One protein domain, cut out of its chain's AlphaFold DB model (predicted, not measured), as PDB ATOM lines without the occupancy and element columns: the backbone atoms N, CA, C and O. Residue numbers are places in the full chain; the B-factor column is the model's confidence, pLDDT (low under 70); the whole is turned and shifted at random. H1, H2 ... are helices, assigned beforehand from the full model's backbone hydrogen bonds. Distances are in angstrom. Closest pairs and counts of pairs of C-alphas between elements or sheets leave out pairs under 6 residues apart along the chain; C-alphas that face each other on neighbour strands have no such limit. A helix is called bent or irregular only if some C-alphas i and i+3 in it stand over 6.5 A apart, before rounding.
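This is residues 42 to 78 and 85 to 140 of the 153 residues of an uncharacterized protein of Chloroflexi bacterium (UniProt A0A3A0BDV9). Two long helices run loosely side by side in opposite ways, H1 nearly straight and H2 bent in its middle, where it comes nearest to H1. From the far end of H2 the third helix, H3, folds back, crosses H1 near H1's first residues, and sticks out with residues 130 to 140. The printed part has 93 residues with three named helices, in the order H1, H2, H3, and no named strand; its class is all helix. It is loose, with a radius of gyration of the C-alphas of 16.7 A, and spans 54 by 36 by 17 A, only just flat.

H1, residues 42 to 75, touches H3, residues 116 to 140, at a steep tilt of 55 degrees, the same way. H1 touches H3 with residues 42 to 54 alone, and H3 touches H1 with residues 117 to 126 alone; their closest C-alphas, those of Gly 49 and Ile 118, are 4.1 A apart. H2, residues 85 to 114, was assigned as one helix by its hydrogen bonds but is bent: C-alphas 97 and 100 are 6.7 A apart. Its arms, H2a, residues 85 to 97, and H2b, residues 100 to 114, stand at a shallow tilt of 33 degrees, only just short of steep. H1 and H2a are close but not clearly touching, with the closest C-alphas, those of Gln 64 and Leu 96, 7.6 A apart; they run opposite ways at a shallow tilt of 13 degrees. H1 and H2b only just touch, with 3 pairs of C-alphas within 8 A, the closest those of Leu 60 and Pro 100 at 6.5 A; they run opposite ways at a shallow tilt of 21 degrees. H2b and H3 form a helical hairpin, opposite ways at a shallow tilt of 34.7 degrees, only just short of steep. Their closest C-alphas, those of Ala 112 and Ala 119, are 5.2 A apart. H2a and H3 are apart. In H1, H2a, H2b and H3 every O i to N i+4 pair is within hydrogen-bond range.

H1 runs 49.4 A from C-alpha 42 at (37.401, 180.501, -9.721) to C-alpha 75. H2a measures 18.0 A and begins with C-alpha 85 at (-1.589, 165.156, -37.836); H2b measures 20.8 A. H3 measures 36.0 A and ends with C-alpha 140 at (6.857, 198.345, -22.419).

The two C-alphas farthest apart, those of Lys 42 and Gly 78, are 54.2 A apart. Residues 79 to 84 are not printed, and C-alphas 78 and 85 are 11.1 A apart across this cut. The link from H2 to H3 is tight. Residues 72 to 78, of which 72 to 75 belong to H1, stand free. The mean pLDDT of the printed part is 87.8; residues 75 to 78 and 85 to 86 are under 70.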
ATOM      1  N   LYS A  42      38.786 180.406 -10.199       87.12
ATOM      2  CA  LYS A  42      37.401 180.501  -9.721       87.12
ATOM      3  C   LYS A  42      36.583 181.520 -10.522       87.12
ATOM      4  O   LYS A  42      35.451 181.238 -10.911       87.12
ATOM      5  N   LYS A  43      37.157 182.701 -10.789       91.69
ATOM      6  CA  LYS A  43      36.503 183.750 -11.593       91.69
ATOM      7  C   LYS A  43      36.296 183.307 -13.037       91.69
ATOM      8  O   LYS A  43      35.229 183.555 -13.592       91.69
ATOM      9  N   ARG A  44      37.289 182.649 -13.640       92.88
ATOM     10  CA  ARG A  44      37.182 182.134 -15.011       92.88
ATOM     11  C   ARG A  44      36.044 181.122 -15.136       92.88
ATOM     12  O   ARG A  44      35.229 181.260 -16.041       92.88
ATOM     13  N   ASP A  45      35.954 180.162 -14.220       91.38
ATOM     14  CA  ASP A  45      34.910 179.131 -14.255       91.38
ATOM     15  C   ASP A  45      33.510 179.735 -14.022       91.38
ATOM     16  O   ASP A  45      32.547 179.333 -14.674       91.38
ATOM     17  N   PHE A  46      33.392 180.765 -13.176       92.94
ATOM     18  CA  PHE A  46      32.149 181.528 -13.027       92.94
ATOM     19  C   PHE A  46      31.722 182.213 -14.335       92.94
ATOM     20  O   PHE A  46      30.591 182.033 -14.786       92.94
ATOM     21  N   TRP A  47      32.622 182.971 -14.973       95.00
ATOM     22  CA  TRP A  47      32.321 183.662 -16.231       95.00
ATOM     23  C   TRP A  47      32.041 182.694 -17.377       95.00
ATOM     24  O   TRP A  47      31.192 182.974 -18.220       95.00
ATOM     25  N   LEU A  48      32.703 181.536 -17.381       93.75
ATOM     26  CA  LEU A  48      32.424 180.467 -18.330       93.75
ATOM     27  C   LEU A  48      31.009 179.920 -18.134       93.75
ATOM     28  O   LEU A  48      30.293 179.774 -19.115       93.75
ATOM     29  N   GLY A  49      30.569 179.688 -16.894       90.81
ATOM     30  CA  GLY A  49      29.183 179.308 -16.603       90.81
ATOM     31  C   GLY A  49      28.171 180.375 -17.018       90.81
ATOM     32  O   GLY A  49      27.172 180.061 -17.661       90.81
ATOM     33  N   PHE A  50      28.452 181.644 -16.720       94.44
ATOM     34  CA  PHE A  50      27.601 182.763 -17.125       94.44
ATOM     35  C   PHE A  50      27.460 182.853 -18.652       94.44
ATOM     36  O   PHE A  50      26.348 182.911 -19.177       94.44
ATOM     37  N   GLY A  51      28.582 182.814 -19.376       93.88
ATOM     38  CA  GLY A  51      28.601 182.845 -20.837       93.88
ATOM     39  C   GLY A  51      27.965 181.605 -21.464       93.88
ATOM     40  O   GLY A  51      27.227 181.730 -22.439       93.88
ATOM     41  N   LEU A  52      28.186 180.422 -20.880       93.25
ATOM     42  CA  LEU A  52      27.578 179.168 -21.325       93.25
ATOM     43  C   LEU A  52      26.052 179.235 -21.253       93.25
ATOM     44  O   LEU A  52      25.390 178.823 -22.200       93.25
ATOM     45  N   TRP A  53      25.498 179.790 -20.171       93.44
ATOM     46  CA  TRP A  53      24.054 179.958 -20.032       93.44
ATOM     47  C   TRP A  53      23.476 180.832 -21.152       93.44
ATOM     48  O   TRP A  53      22.522 180.427 -21.815       93.44
ATOM     49  N   TRP A  54      24.084 181.990 -21.430       93.44
ATOM     50  CA  TRP A  54      23.638 182.869 -22.518       93.44
ATOM     51  C   TRP A  54      23.794 182.223 -23.895       93.44
ATOM     52  O   TRP A  54      22.842 182.202 -24.671       93.44
ATOM     53  N   GLY A  55      24.971 181.668 -24.191       94.25
ATOM     54  CA  GLY A  55      25.253 181.042 -25.483       94.25
ATOM     55  C   GLY A  55      24.302 179.885 -25.782       94.25
ATOM     56  O   GLY A  55      23.762 179.796 -26.883       94.25
ATOM     57  N   LEU A  56      24.030 179.047 -24.779       92.62
ATOM     58  CA  LEU A  56      23.086 177.944 -24.899       92.62
ATOM     59  C   LEU A  56      21.655 178.437 -25.139       92.62
ATOM     60  O   LEU A  56      20.996 177.947 -26.050       92.62
ATOM     61  N   ASN A  57      21.172 179.407 -24.357       91.19
ATOM     62  CA  ASN A  57      19.800 179.901 -24.506       91.19
ATOM     63  C   ASN A  57      19.589 180.648 -25.830       91.19
ATOM     64  O   ASN A  57      18.535 180.495 -26.443       91.19
ATOM     65  N   ILE A  58      20.593 181.378 -26.326       92.50
ATOM     66  CA  ILE A  58      20.551 181.988 -27.664       92.50
ATOM     67  C   ILE A  58      20.475 180.900 -28.742       92.50
ATOM     68  O   ILE A  58      19.607 180.961 -29.610       92.50
ATOM     69  N   ALA A  59      21.341 179.884 -28.677       92.56
ATOM     70  CA  ALA A  59      21.346 178.793 -29.651       92.56
ATOM     71  C   ALA A  59      20.018 178.018 -29.657       92.56
ATOM     72  O   ALA A  59      19.467 177.740 -30.723       92.56
ATOM     73  N   LEU A  60      19.475 177.710 -28.474       89.50
ATOM     74  CA  LEU A  60      18.180 177.047 -28.330       89.50
ATOM     75  C   LEU A  60      17.034 177.924 -28.846       89.50
ATOM     76  O   LEU A  60      16.183 177.419 -29.571       89.50
ATOM     77  N   GLY A  61      17.040 179.226 -28.550       88.69
ATOM     78  CA  GLY A  61      16.036 180.167 -29.052       88.69
ATOM     79  C   GLY A  61      16.039 180.281 -30.579       88.69
ATOM     80  O   GLY A  61      14.982 180.226 -31.203       88.69
ATOM     81  N   VAL A  62      17.222 180.357 -31.200       90.19
ATOM     82  CA  VAL A  62      17.362 180.349 -32.667       90.19
ATOM     83  C   VAL A  62      16.865 179.029 -33.254       90.19
ATOM     84  O   VAL A  62      16.113 179.036 -34.226       90.19
ATOM     85  N   CYS A  63      17.236 177.897 -32.652       89.25
ATOM     86  CA  CYS A  63      16.770 176.581 -33.086       89.25
ATOM     87  C   CYS A  63      15.237 176.485 -33.027       89.25
ATOM     88  O   CYS A  63      14.597 176.064 -33.988       89.25
ATOM     89  N   GLN A  64      14.640 176.955 -31.932       87.19
ATOM     90  CA  GLN A  64      13.196 176.956 -31.738       87.19
ATOM     91  C   GLN A  64      12.489 177.843 -32.771       87.19
ATOM     92  O   GLN A  64      11.501 177.418 -33.366       87.19
ATOM     93  N   TRP A  65      13.035 179.028 -33.055       87.00
ATOM     94  CA  TRP A  65      12.514 179.922 -34.089       87.00
ATOM     95  C   TRP A  65      12.548 179.291 -35.491       87.00
ATOM     96  O   TRP A  65      11.550 179.341 -36.212       87.00
ATOM     97  N   ILE A  66      13.654 178.631 -35.857       87.25
ATOM     98  CA  ILE A  66      13.795 177.924 -37.143       87.25
ATOM     99  C   ILE A  66      12.767 176.794 -37.258       87.25
ATOM    100  O   ILE A  66      12.110 176.659 -38.289       87.25
ATOM    101  N   ILE A  67      12.597 175.999 -36.198       84.31
ATOM    102  CA  ILE A  67      11.613 174.911 -36.171       84.31
ATOM    103  C   ILE A  67      10.196 175.467 -36.341       84.31
ATOM    104  O   ILE A  67       9.432 174.937 -37.145       84.31
ATOM    105  N   SER A  68       9.841 176.545 -35.636       82.44
ATOM    106  CA  SER A  68       8.529 177.183 -35.776       82.44
ATOM    107  C   SER A  68       8.277 177.691 -37.199       82.44
ATOM    108  O   SER A  68       7.193 177.472 -37.736       82.44
ATOM    109  N   MET A  69       9.275 178.314 -37.837       83.94
ATOM    110  CA  MET A  69       9.182 178.747 -39.238       83.94
ATOM    111  C   MET A  69       8.990 177.560 -40.192       83.94
ATOM    112  O   MET A  69       8.159 177.627 -41.097       83.94
ATOM    113  N   ALA A  70       9.716 176.460 -39.973       81.75
ATOM    114  CA  ALA A  70       9.594 175.250 -40.782       81.75
ATOM    115  C   ALA A  70       8.204 174.606 -40.643       81.75
ATOM    116  O   ALA A  70       7.594 174.247 -41.647       81.75
ATOM    117  N   PHE A  71       7.670 174.515 -39.421       76.62
ATOM    118  CA  PHE A  71       6.316 174.010 -39.182       76.62
ATOM    119  C   PHE A  71       5.252 174.876 -39.859       76.62
ATOM    120  O   PHE A  71       4.387 174.336 -40.547       76.62
ATOM    121  N   ALA A  72       5.346 176.203 -39.731       75.19
ATOM    122  CA  ALA A  72       4.418 177.124 -40.383       75.19
ATOM    123  C   ALA A  72       4.409 176.934 -41.912       75.19
ATOM    124  O   ALA A  72       3.341 176.796 -42.509       75.19
ATOM    125  N   ALA A  73       5.590 176.829 -42.533       76.62
ATOM    126  CA  ALA A  73       5.719 176.616 -43.975       76.62
ATOM    127  C   ALA A  73       5.094 175.290 -44.447       76.62
ATOM    128  O   ALA A  73       4.446 175.246 -45.494       76.62
ATOM    129  N   VAL A  74       5.243 174.216 -43.664       70.19
ATOM    130  CA  VAL A  74       4.651 172.904 -43.970       70.19
ATOM    131  C   VAL A  74       3.126 172.948 -43.851       70.19
ATOM    132  O   VAL A  74       2.436 172.460 -44.744       70.19
ATOM    133  N   THR A  75       2.581 173.588 -42.810       67.50
ATOM    134  CA  THR A  75       1.121 173.692 -42.616       67.50
ATOM    135  C   THR A  75       0.411 174.486 -43.712       67.50
ATOM    136  O   THR A  75      -0.736 174.193 -44.024       67.50
ATOM    137  N   THR A  76       1.087 175.448 -44.345       64.69
ATOM    138  CA  THR A  76       0.524 176.218 -45.466       64.69
ATOM    139  C   THR A  76       0.575 175.494 -46.814       64.69
ATOM    140  O   THR A  76      -0.071 175.940 -47.758       64.69
ATOM    141  N   ALA A  77       1.349 174.409 -46.932       62.97
ATOM    142  CA  ALA A  77       1.643 173.753 -48.208       62.97
ATOM    143  C   ALA A  77       0.955 172.390 -48.405       62.97
ATOM    144  O   ALA A  77       1.027 171.843 -49.505       62.97
ATOM    145  N   GLY A  78       0.314 171.818 -47.378       57.44
ATOM    146  CA  GLY A  78      -0.264 170.473 -47.449       57.44
ATOM    147  C   GLY A  78      -1.744 170.405 -47.077       57.44
ATOM    148  O   GLY A  78      -2.140 170.851 -46.003       57.44
ATOM    149  N   SER A  85      -2.743 164.258 -37.675       64.94
ATOM    150  CA  SER A  85      -1.589 165.156 -37.836       64.94
ATOM    151  C   SER A  85      -1.564 166.288 -36.801       64.94
ATOM    152  O   SER A  85      -0.488 166.679 -36.344       64.94
ATOM    153  N   GLU A  86      -2.728 166.781 -36.369       68.69
ATOM    154  CA  GLU A  86      -2.821 167.889 -35.406       68.69
ATOM    155  C   GLU A  86      -2.431 167.470 -33.987       68.69
ATOM    156  O   GLU A  86      -1.713 168.187 -33.287       68.69
ATOM    157  N   THR A  87      -2.817 166.261 -33.571       77.12
ATOM    158  CA  THR A  87      -2.446 165.750 -32.243       77.12
ATOM    159  C   THR A  87      -0.940 165.480 -32.170       77.12
ATOM    160  O   THR A  87      -0.288 165.873 -31.203       77.12
ATOM    161  N   LEU A  88      -0.354 164.869 -33.209       76.56
ATOM    162  CA  LEU A  88       1.084 164.584 -33.257       76.56
ATOM    163  C   LEU A  88       1.925 165.869 -33.312       76.56
ATOM    164  O   LEU A  88       2.926 165.974 -32.603       76.56
ATOM    165  N   SER A  89       1.517 166.852 -34.119       75.44
ATOM    166  CA  SER A  89       2.209 168.145 -34.212       75.44
ATOM    167  C   SER A  89       2.132 168.928 -32.902       75.44
ATOM    168  O   SER A  89       3.146 169.468 -32.466       75.44
ATOM    169  N   THR A  90       0.984 168.908 -32.219       80.56
ATOM    170  CA  THR A  90       0.824 169.533 -30.899       80.56
ATOM    171  C   THR A  90       1.732 168.884 -29.856       80.56
ATOM    172  O   THR A  90       2.461 169.580 -29.151       80.56
ATOM    173  N   VAL A  91       1.747 167.548 -29.770       84.75
ATOM    174  CA  VAL A  91       2.612 166.824 -28.822       84.75
ATOM    175  C   VAL A  91       4.087 167.116 -29.095       84.75
ATOM    176  O   VAL A  91       4.842 167.408 -28.167       84.75
ATOM    177  N   LEU A  92       4.503 167.097 -30.363       82.50
ATOM    178  CA  LEU A  92       5.882 167.388 -30.744       82.50
ATOM    179  C   LEU A  92       6.269 168.842 -30.435       82.50
ATOM    180  O   LEU A  92       7.359 169.081 -29.917       82.50
ATOM    181  N   ALA A  93       5.370 169.800 -30.671       81.75
ATOM    182  CA  ALA A  93       5.580 171.202 -30.318       81.75
ATOM    183  C   ALA A  93       5.767 171.386 -28.804       81.75
ATOM    184  O   ALA A  93       6.683 172.092 -28.382       81.75
ATOM    185  N   VAL A  94       4.963 170.705 -27.980       85.44
ATOM    186  CA  VAL A  94       5.096 170.738 -26.514       85.44
ATOM    187  C   VAL A  94       6.433 170.145 -26.065       85.44
ATOM    188  O   VAL A  94       7.119 170.745 -25.239       85.44
ATOM    189  N   ILE A  95       6.846 169.004 -26.626       87.38
ATOM    190  CA  ILE A  95       8.142 168.384 -26.304       87.38
ATOM    191  C   ILE A  95       9.289 169.338 -26.644       87.38
ATOM    192  O   ILE A  95      10.160 169.574 -25.808       87.38
ATOM    193  N   LEU A  96       9.274 169.926 -27.842       84.56
ATOM    194  CA  LEU A  96      10.305 170.866 -28.289       84.56
ATOM    195  C   LEU A  96      10.301 172.169 -27.481       84.56
ATOM    196  O   LEU A  96      11.359 172.763 -27.293       84.56
ATOM    197  N   TYR A  97       9.147 172.585 -26.957       84.81
ATOM    198  CA  TYR A  97       9.034 173.730 -26.055       84.81
ATOM    199  C   TYR A  97       9.622 173.446 -24.665       84.81
ATOM    200  O   TYR A  97      10.285 174.304 -24.088       84.81
ATOM    201  N   ILE A  98       9.405 172.246 -24.119       88.06
ATOM    202  CA  ILE A  98       9.883 171.855 -22.781       88.06
ATOM    203  C   ILE A  98      11.376 171.493 -22.794       88.06
ATOM    204  O   ILE A  98      12.081 171.710 -21.808       88.06
ATOM    205  N   LEU A  99      11.887 170.963 -23.904       88.56
ATOM    206  CA  LEU A  99      13.256 170.458 -24.022       88.56
ATOM    207  C   LEU A  99      14.347 171.481 -23.620       88.56
ATOM    208  O   LEU A  99      15.218 171.112 -22.830       88.56
ATOM    209  N   PRO A 100      14.294 172.766 -24.026       88.06
ATOM    210  CA  PRO A 100      15.214 173.798 -23.542       88.06
ATOM    211  C   PRO A 100      15.228 173.971 -22.020       88.06
ATOM    212  O   PRO A 100      16.289 174.178 -21.428       88.06
ATOM    213  N   TRP A 101      14.068 173.864 -21.368       87.25
ATOM    214  CA  TRP A 101      13.958 173.968 -19.912       87.25
ATOM    215  C   TRP A 101      14.641 172.792 -19.226       87.25
ATOM    216  O   TRP A 101      15.432 172.985 -18.303       87.25
ATOM    217  N   VAL A 102      14.392 171.578 -19.723       92.88
ATOM    218  CA  VAL A 102      15.016 170.353 -19.207       92.88
ATOM    219  C   VAL A 102      16.533 170.404 -19.377       92.88
ATOM    220  O   VAL A 102      17.254 170.067 -18.440       92.88
ATOM    221  N   ILE A 103      17.030 170.876 -20.523       91.69
ATOM    222  CA  ILE A 103      18.469 171.027 -20.771       91.69
ATOM    223  C   ILE A 103      19.092 172.038 -19.799       91.69
ATOM    224  O   ILE A 103      20.114 171.735 -19.186       91.69
ATOM    225  N   ASN A 104      18.479 173.213 -19.611       90.81
ATOM    226  CA  ASN A 104      18.983 174.231 -18.682       90.81
ATOM    227  C   ASN A 104      19.037 173.714 -17.236       90.81
ATOM    228  O   ASN A 104      20.065 173.840 -16.570       90.81
ATOM    229  N   ILE A 105      17.954 173.094 -16.756       91.50
ATOM    230  CA  ILE A 105      17.887 172.533 -15.399       91.50
ATOM    231  C   ILE A 105      18.893 171.387 -15.249       91.50
ATOM    232  O   ILE A 105      19.654 171.355 -14.283       91.50
ATOM    233  N   GLY A 106      18.946 170.479 -16.225       92.19
ATOM    234  CA  GLY A 106      19.865 169.344 -16.236       92.19
ATOM    235  C   GLY A 106      21.330 169.775 -16.192       92.19
ATOM    236  O   GLY A 106      22.100 169.226 -15.408       92.19
ATOM    237  N   LEU A 107      21.709 170.804 -16.958       91.38
ATOM    238  CA  LEU A 107      23.064 171.362 -16.934       91.38
ATOM    239  C   LEU A 107      23.389 172.024 -15.598       91.38
ATOM    240  O   LEU A 107      24.477 171.800 -15.072       91.38
ATOM    241  N   ILE A 108      22.465 172.794 -15.014       92.19
ATOM    242  CA  ILE A 108      22.663 173.398 -13.687       92.19
ATOM    243  C   ILE A 108      22.909 172.317 -12.638       92.19
ATOM    244  O   ILE A 108      23.871 172.424 -11.881       92.19
ATOM    245  N   ILE A 109      22.098 171.261 -12.626       92.62
ATOM    246  CA  ILE A 109      22.251 170.144 -11.688       92.62
ATOM    247  C   ILE A 109      23.581 169.417 -11.934       92.62
ATOM    248  O   ILE A 109      24.352 169.205 -11.000       92.62
ATOM    249  N   TYR A 110      23.900 169.090 -13.187       92.00
ATOM    250  CA  TYR A 110      25.152 168.425 -13.553       92.00
ATOM    251  C   TYR A 110      26.387 169.230 -13.119       92.00
ATOM    252  O   TYR A 110      27.314 168.695 -12.501       92.00
ATOM    253  N   PHE A 111      26.398 170.537 -13.388       90.12
ATOM    254  CA  PHE A 111      27.492 171.412 -12.984       90.12
ATOM    255  C   PHE A 111      27.489 171.717 -11.488       90.12
ATOM    256  O   PHE A 111      28.557 171.965 -10.938       90.12
ATOM    257  N   ALA A 112      26.352 171.647 -10.793       89.06
ATOM    258  CA  ALA A 112      26.327 171.786  -9.339       89.06
ATOM    259  C   ALA A 112      27.153 170.679  -8.665       89.06
ATOM    260  O   ALA A 112      27.901 170.965  -7.727       89.06
ATOM    261  N   PHE A 113      27.088 169.452  -9.195       88.56
ATOM    262  CA  PHE A 113      27.849 168.313  -8.680       88.56
ATOM    263  C   PHE A 113      29.301 168.264  -9.169       88.56
ATOM    264  O   PHE A 113      30.188 167.931  -8.388       88.56
ATOM    265  N   THR A 114      29.577 168.630 -10.425       85.19
ATOM    266  CA  THR A 114      30.942 168.547 -10.983       85.19
ATOM    267  C   THR A 114      31.773 169.808 -10.724       85.19
ATOM    268  O   THR A 114      32.936 169.731 -10.324       85.19
ATOM    269  N   ARG A 115      31.198 171.001 -10.934       87.94
ATOM    270  CA  ARG A 115      31.885 172.302 -10.856       87.94
ATOM    271  C   ARG A 115      30.948 173.416 -10.373       87.94
ATOM    272  O   ARG A 115      30.513 174.266 -11.148       87.94
ATOM    273  N   SER A 116      30.711 173.464  -9.059       88.25
ATOM    274  CA  SER A 116      29.785 174.422  -8.411       88.25
ATOM    275  C   SER A 116      29.935 175.905  -8.813       88.25
ATOM    276  O   SER A 116      28.948 176.634  -8.812       88.25
ATOM    277  N   GLN A 117      31.133 176.367  -9.196       90.44
ATOM    278  CA  GLN A 117      31.351 177.752  -9.647       90.44
ATOM    279  C   GLN A 117      30.712 178.042 -11.012       90.44
ATOM    280  O   GLN A 117      30.155 179.119 -11.207       90.44
ATOM    281  N   ILE A 118      30.725 177.065 -11.925       91.06
ATOM    282  CA  ILE A 118      30.050 177.161 -13.226       91.06
ATOM    283  C   ILE A 118      28.536 177.222 -13.007       91.06
ATOM    284  O   ILE A 118      27.860 178.055 -13.606       91.06
ATOM    285  N   ALA A 119      28.007 176.392 -12.103       91.25
ATOM    286  CA  ALA A 119      26.585 176.403 -11.758       91.25
ATOM    287  C   ALA A 119      26.128 177.754 -11.188       91.25
ATOM    288  O   ALA A 119      25.092 178.269 -11.602       91.25
ATOM    289  N   LEU A 120      26.928 178.368 -10.305       92.38
ATOM    290  CA  LEU A 120      26.673 179.727  -9.818       92.38
ATOM    291  C   LEU A 120      26.705 180.761 -10.951       92.38
ATOM    292  O   LEU A 120      25.856 181.649 -10.978       92.38
ATOM    293  N   GLY A 121      27.639 180.628 -11.896       92.31
ATOM    294  CA  GLY A 121      27.695 181.459 -13.100       92.31
ATOM    295  C   GLY A 121      26.426 181.358 -13.946       92.31
ATOM    296  O   GLY A 121      25.849 182.379 -14.314       92.31
ATOM    297  N   MET A 122      25.942 180.140 -14.201       93.81
ATOM    298  CA  MET A 122      24.696 179.921 -14.945       93.81
ATOM    299  C   MET A 122      23.474 180.481 -14.208       93.81
ATOM    300  O   MET A 122      22.628 181.123 -14.823       93.81
ATOM    301  N   LEU A 123      23.398 180.291 -12.886       93.44
ATOM    302  CA  LEU A 123      22.319 180.846 -12.064       93.44
ATOM    303  C   LEU A 123      22.330 182.381 -12.080       93.44
ATOM    304  O   LEU A 123      21.273 183.005 -12.166       93.44
ATOM    305  N   ALA A 124      23.514 182.996 -12.044       94.75
ATOM    306  CA  ALA A 124      23.664 184.438 -12.200       94.75
ATOM    307  C   ALA A 124      23.237 184.910 -13.601       94.75
ATOM    308  O   ALA A 124      22.591 185.949 -13.715       94.75
ATOM    309  N   GLY A 125      23.539 184.134 -14.649       92.31
ATOM    310  CA  GLY A 125      23.049 184.367 -16.011       92.31
ATOM    311  C   GLY A 125      21.524 184.405 -16.073       92.31
ATOM    312  O   GLY A 125      20.951 185.390 -16.537       92.31
ATOM    313  N   PHE A 126      20.874 183.391 -15.499       92.19
ATOM    314  CA  PHE A 126      19.419 183.334 -15.372       92.19
ATOM    315  C   PHE A 126      18.848 184.526 -14.593       92.19
ATOM    316  O   PHE A 126      17.903 185.169 -15.047       92.19
ATOM    317  N   GLY A 127      19.440 184.863 -13.443       94.00
ATOM    318  CA  GLY A 127      19.018 186.011 -12.640       94.00
ATOM    319  C   GLY A 127      19.142 187.338 -13.395       94.00
ATOM    320  O   GLY A 127      18.229 188.162 -13.348       94.00
ATOM    321  N   ALA A 128      20.230 187.528 -14.145       94.31
ATOM    322  CA  ALA A 128      20.424 188.703 -14.988       94.31
ATOM    323  C   ALA A 128      19.371 188.783 -16.104       94.31
ATOM    324  O   ALA A 128      18.809 189.851 -16.337       94.31
ATOM    325  N   ALA A 129      19.055 187.665 -16.759       91.56
ATOM    326  CA  ALA A 129      18.006 187.625 -17.773       91.56
ATOM    327  C   ALA A 129      16.618 187.931 -17.195       91.56
ATOM    328  O   ALA A 129      15.858 188.678 -17.808       91.56
ATOM    329  N   LEU A 130      16.301 187.421 -16.002       92.00
ATOM    330  CA  LEU A 130      15.047 187.722 -15.308       92.00
ATOM    331  C   LEU A 130      14.952 189.211 -14.955       92.00
ATOM    332  O   LEU A 130      13.921 189.835 -15.200       92.00
ATOM    333  N   ALA A 131      16.033 189.803 -14.445       95.31
ATOM    334  CA  ALA A 131      16.084 191.235 -14.165       95.31
ATOM    335  C   ALA A 131      15.866 192.070 -15.439       95.31
ATOM    336  O   ALA A 131      15.055 192.994 -15.437       95.31
ATOM    337  N   LEU A 132      16.528 191.711 -16.545       94.00
ATOM    338  CA  LEU A 132      16.328 192.364 -17.842       94.00
ATOM    339  C   LEU A 132      14.886 192.223 -18.342       94.00
ATOM    340  O   LEU A 132      14.316 193.204 -18.810       94.00
ATOM    341  N   ALA A 133      14.279 191.041 -18.205       93.12
ATOM    342  CA  ALA A 133      12.893 190.802 -18.600       93.12
ATOM    343  C   ALA A 133      11.907 191.664 -17.795       93.12
ATOM    344  O   ALA A 133      10.992 192.243 -18.381       93.12
ATOM    345  N   ILE A 134      12.117 191.815 -16.482       96.31
ATOM    346  CA  ILE A 134      11.307 192.710 -15.639       96.31
ATOM    347  C   ILE A 134      11.472 194.164 -16.089       96.31
ATOM    348  O   ILE A 134      10.474 194.852 -16.302       96.31
ATOM    349  N   CYS A 135      12.710 194.632 -16.264       97.31
ATOM    350  CA  CYS A 135      12.979 196.001 -16.708       97.31
ATOM    351  C   CYS A 135      12.318 196.298 -18.060       97.31
ATOM    352  O   CYS A 135      11.646 197.316 -18.207       97.31
ATOM    353  N   LEU A 136      12.461 195.392 -19.031       95.12
ATOM    354  CA  LEU A 136      11.818 195.506 -20.339       95.12
ATOM    355  C   LEU A 136      10.291 195.499 -20.226       95.12
ATOM    356  O   LEU A 136       9.641 196.330 -20.854       95.12
ATOM    357  N   GLY A 137       9.721 194.623 -19.396       94.19
ATOM    358  CA  GLY A 137       8.283 194.580 -19.136       94.19
ATOM    359  C   GLY A 137       7.750 195.913 -18.613       94.19
ATOM    360  O   GLY A 137       6.791 196.444 -19.164       94.19
ATOM    361  N   LEU A 138       8.419 196.506 -17.618       97.12
ATOM    362  CA  LEU A 138       8.044 197.812 -17.066       97.12
ATOM    363  C   LEU A 138       8.126 198.934 -18.108       97.12
ATOM    364  O   LEU A 138       7.210 199.750 -18.196       97.12
ATOM    365  N   ILE A 139       9.197 198.964 -18.910       97.19
ATOM    366  CA  ILE A 139       9.368 199.955 -19.984       97.19
ATOM    367  C   ILE A 139       8.241 199.826 -21.011       97.19
ATOM    368  O   ILE A 139       7.632 200.831 -21.377       97.19
ATOM    369  N   VAL A 140       7.932 198.604 -21.452       96.56
ATOM    370  CA  VAL A 140       6.857 198.345 -22.419       96.56
ATOM    371  C   VAL A 140       5.501 198.736 -21.837       96.56
ATOM    372  O   VAL A 140       4.739 199.428 -22.504       96.56
TER     373      VAL A 140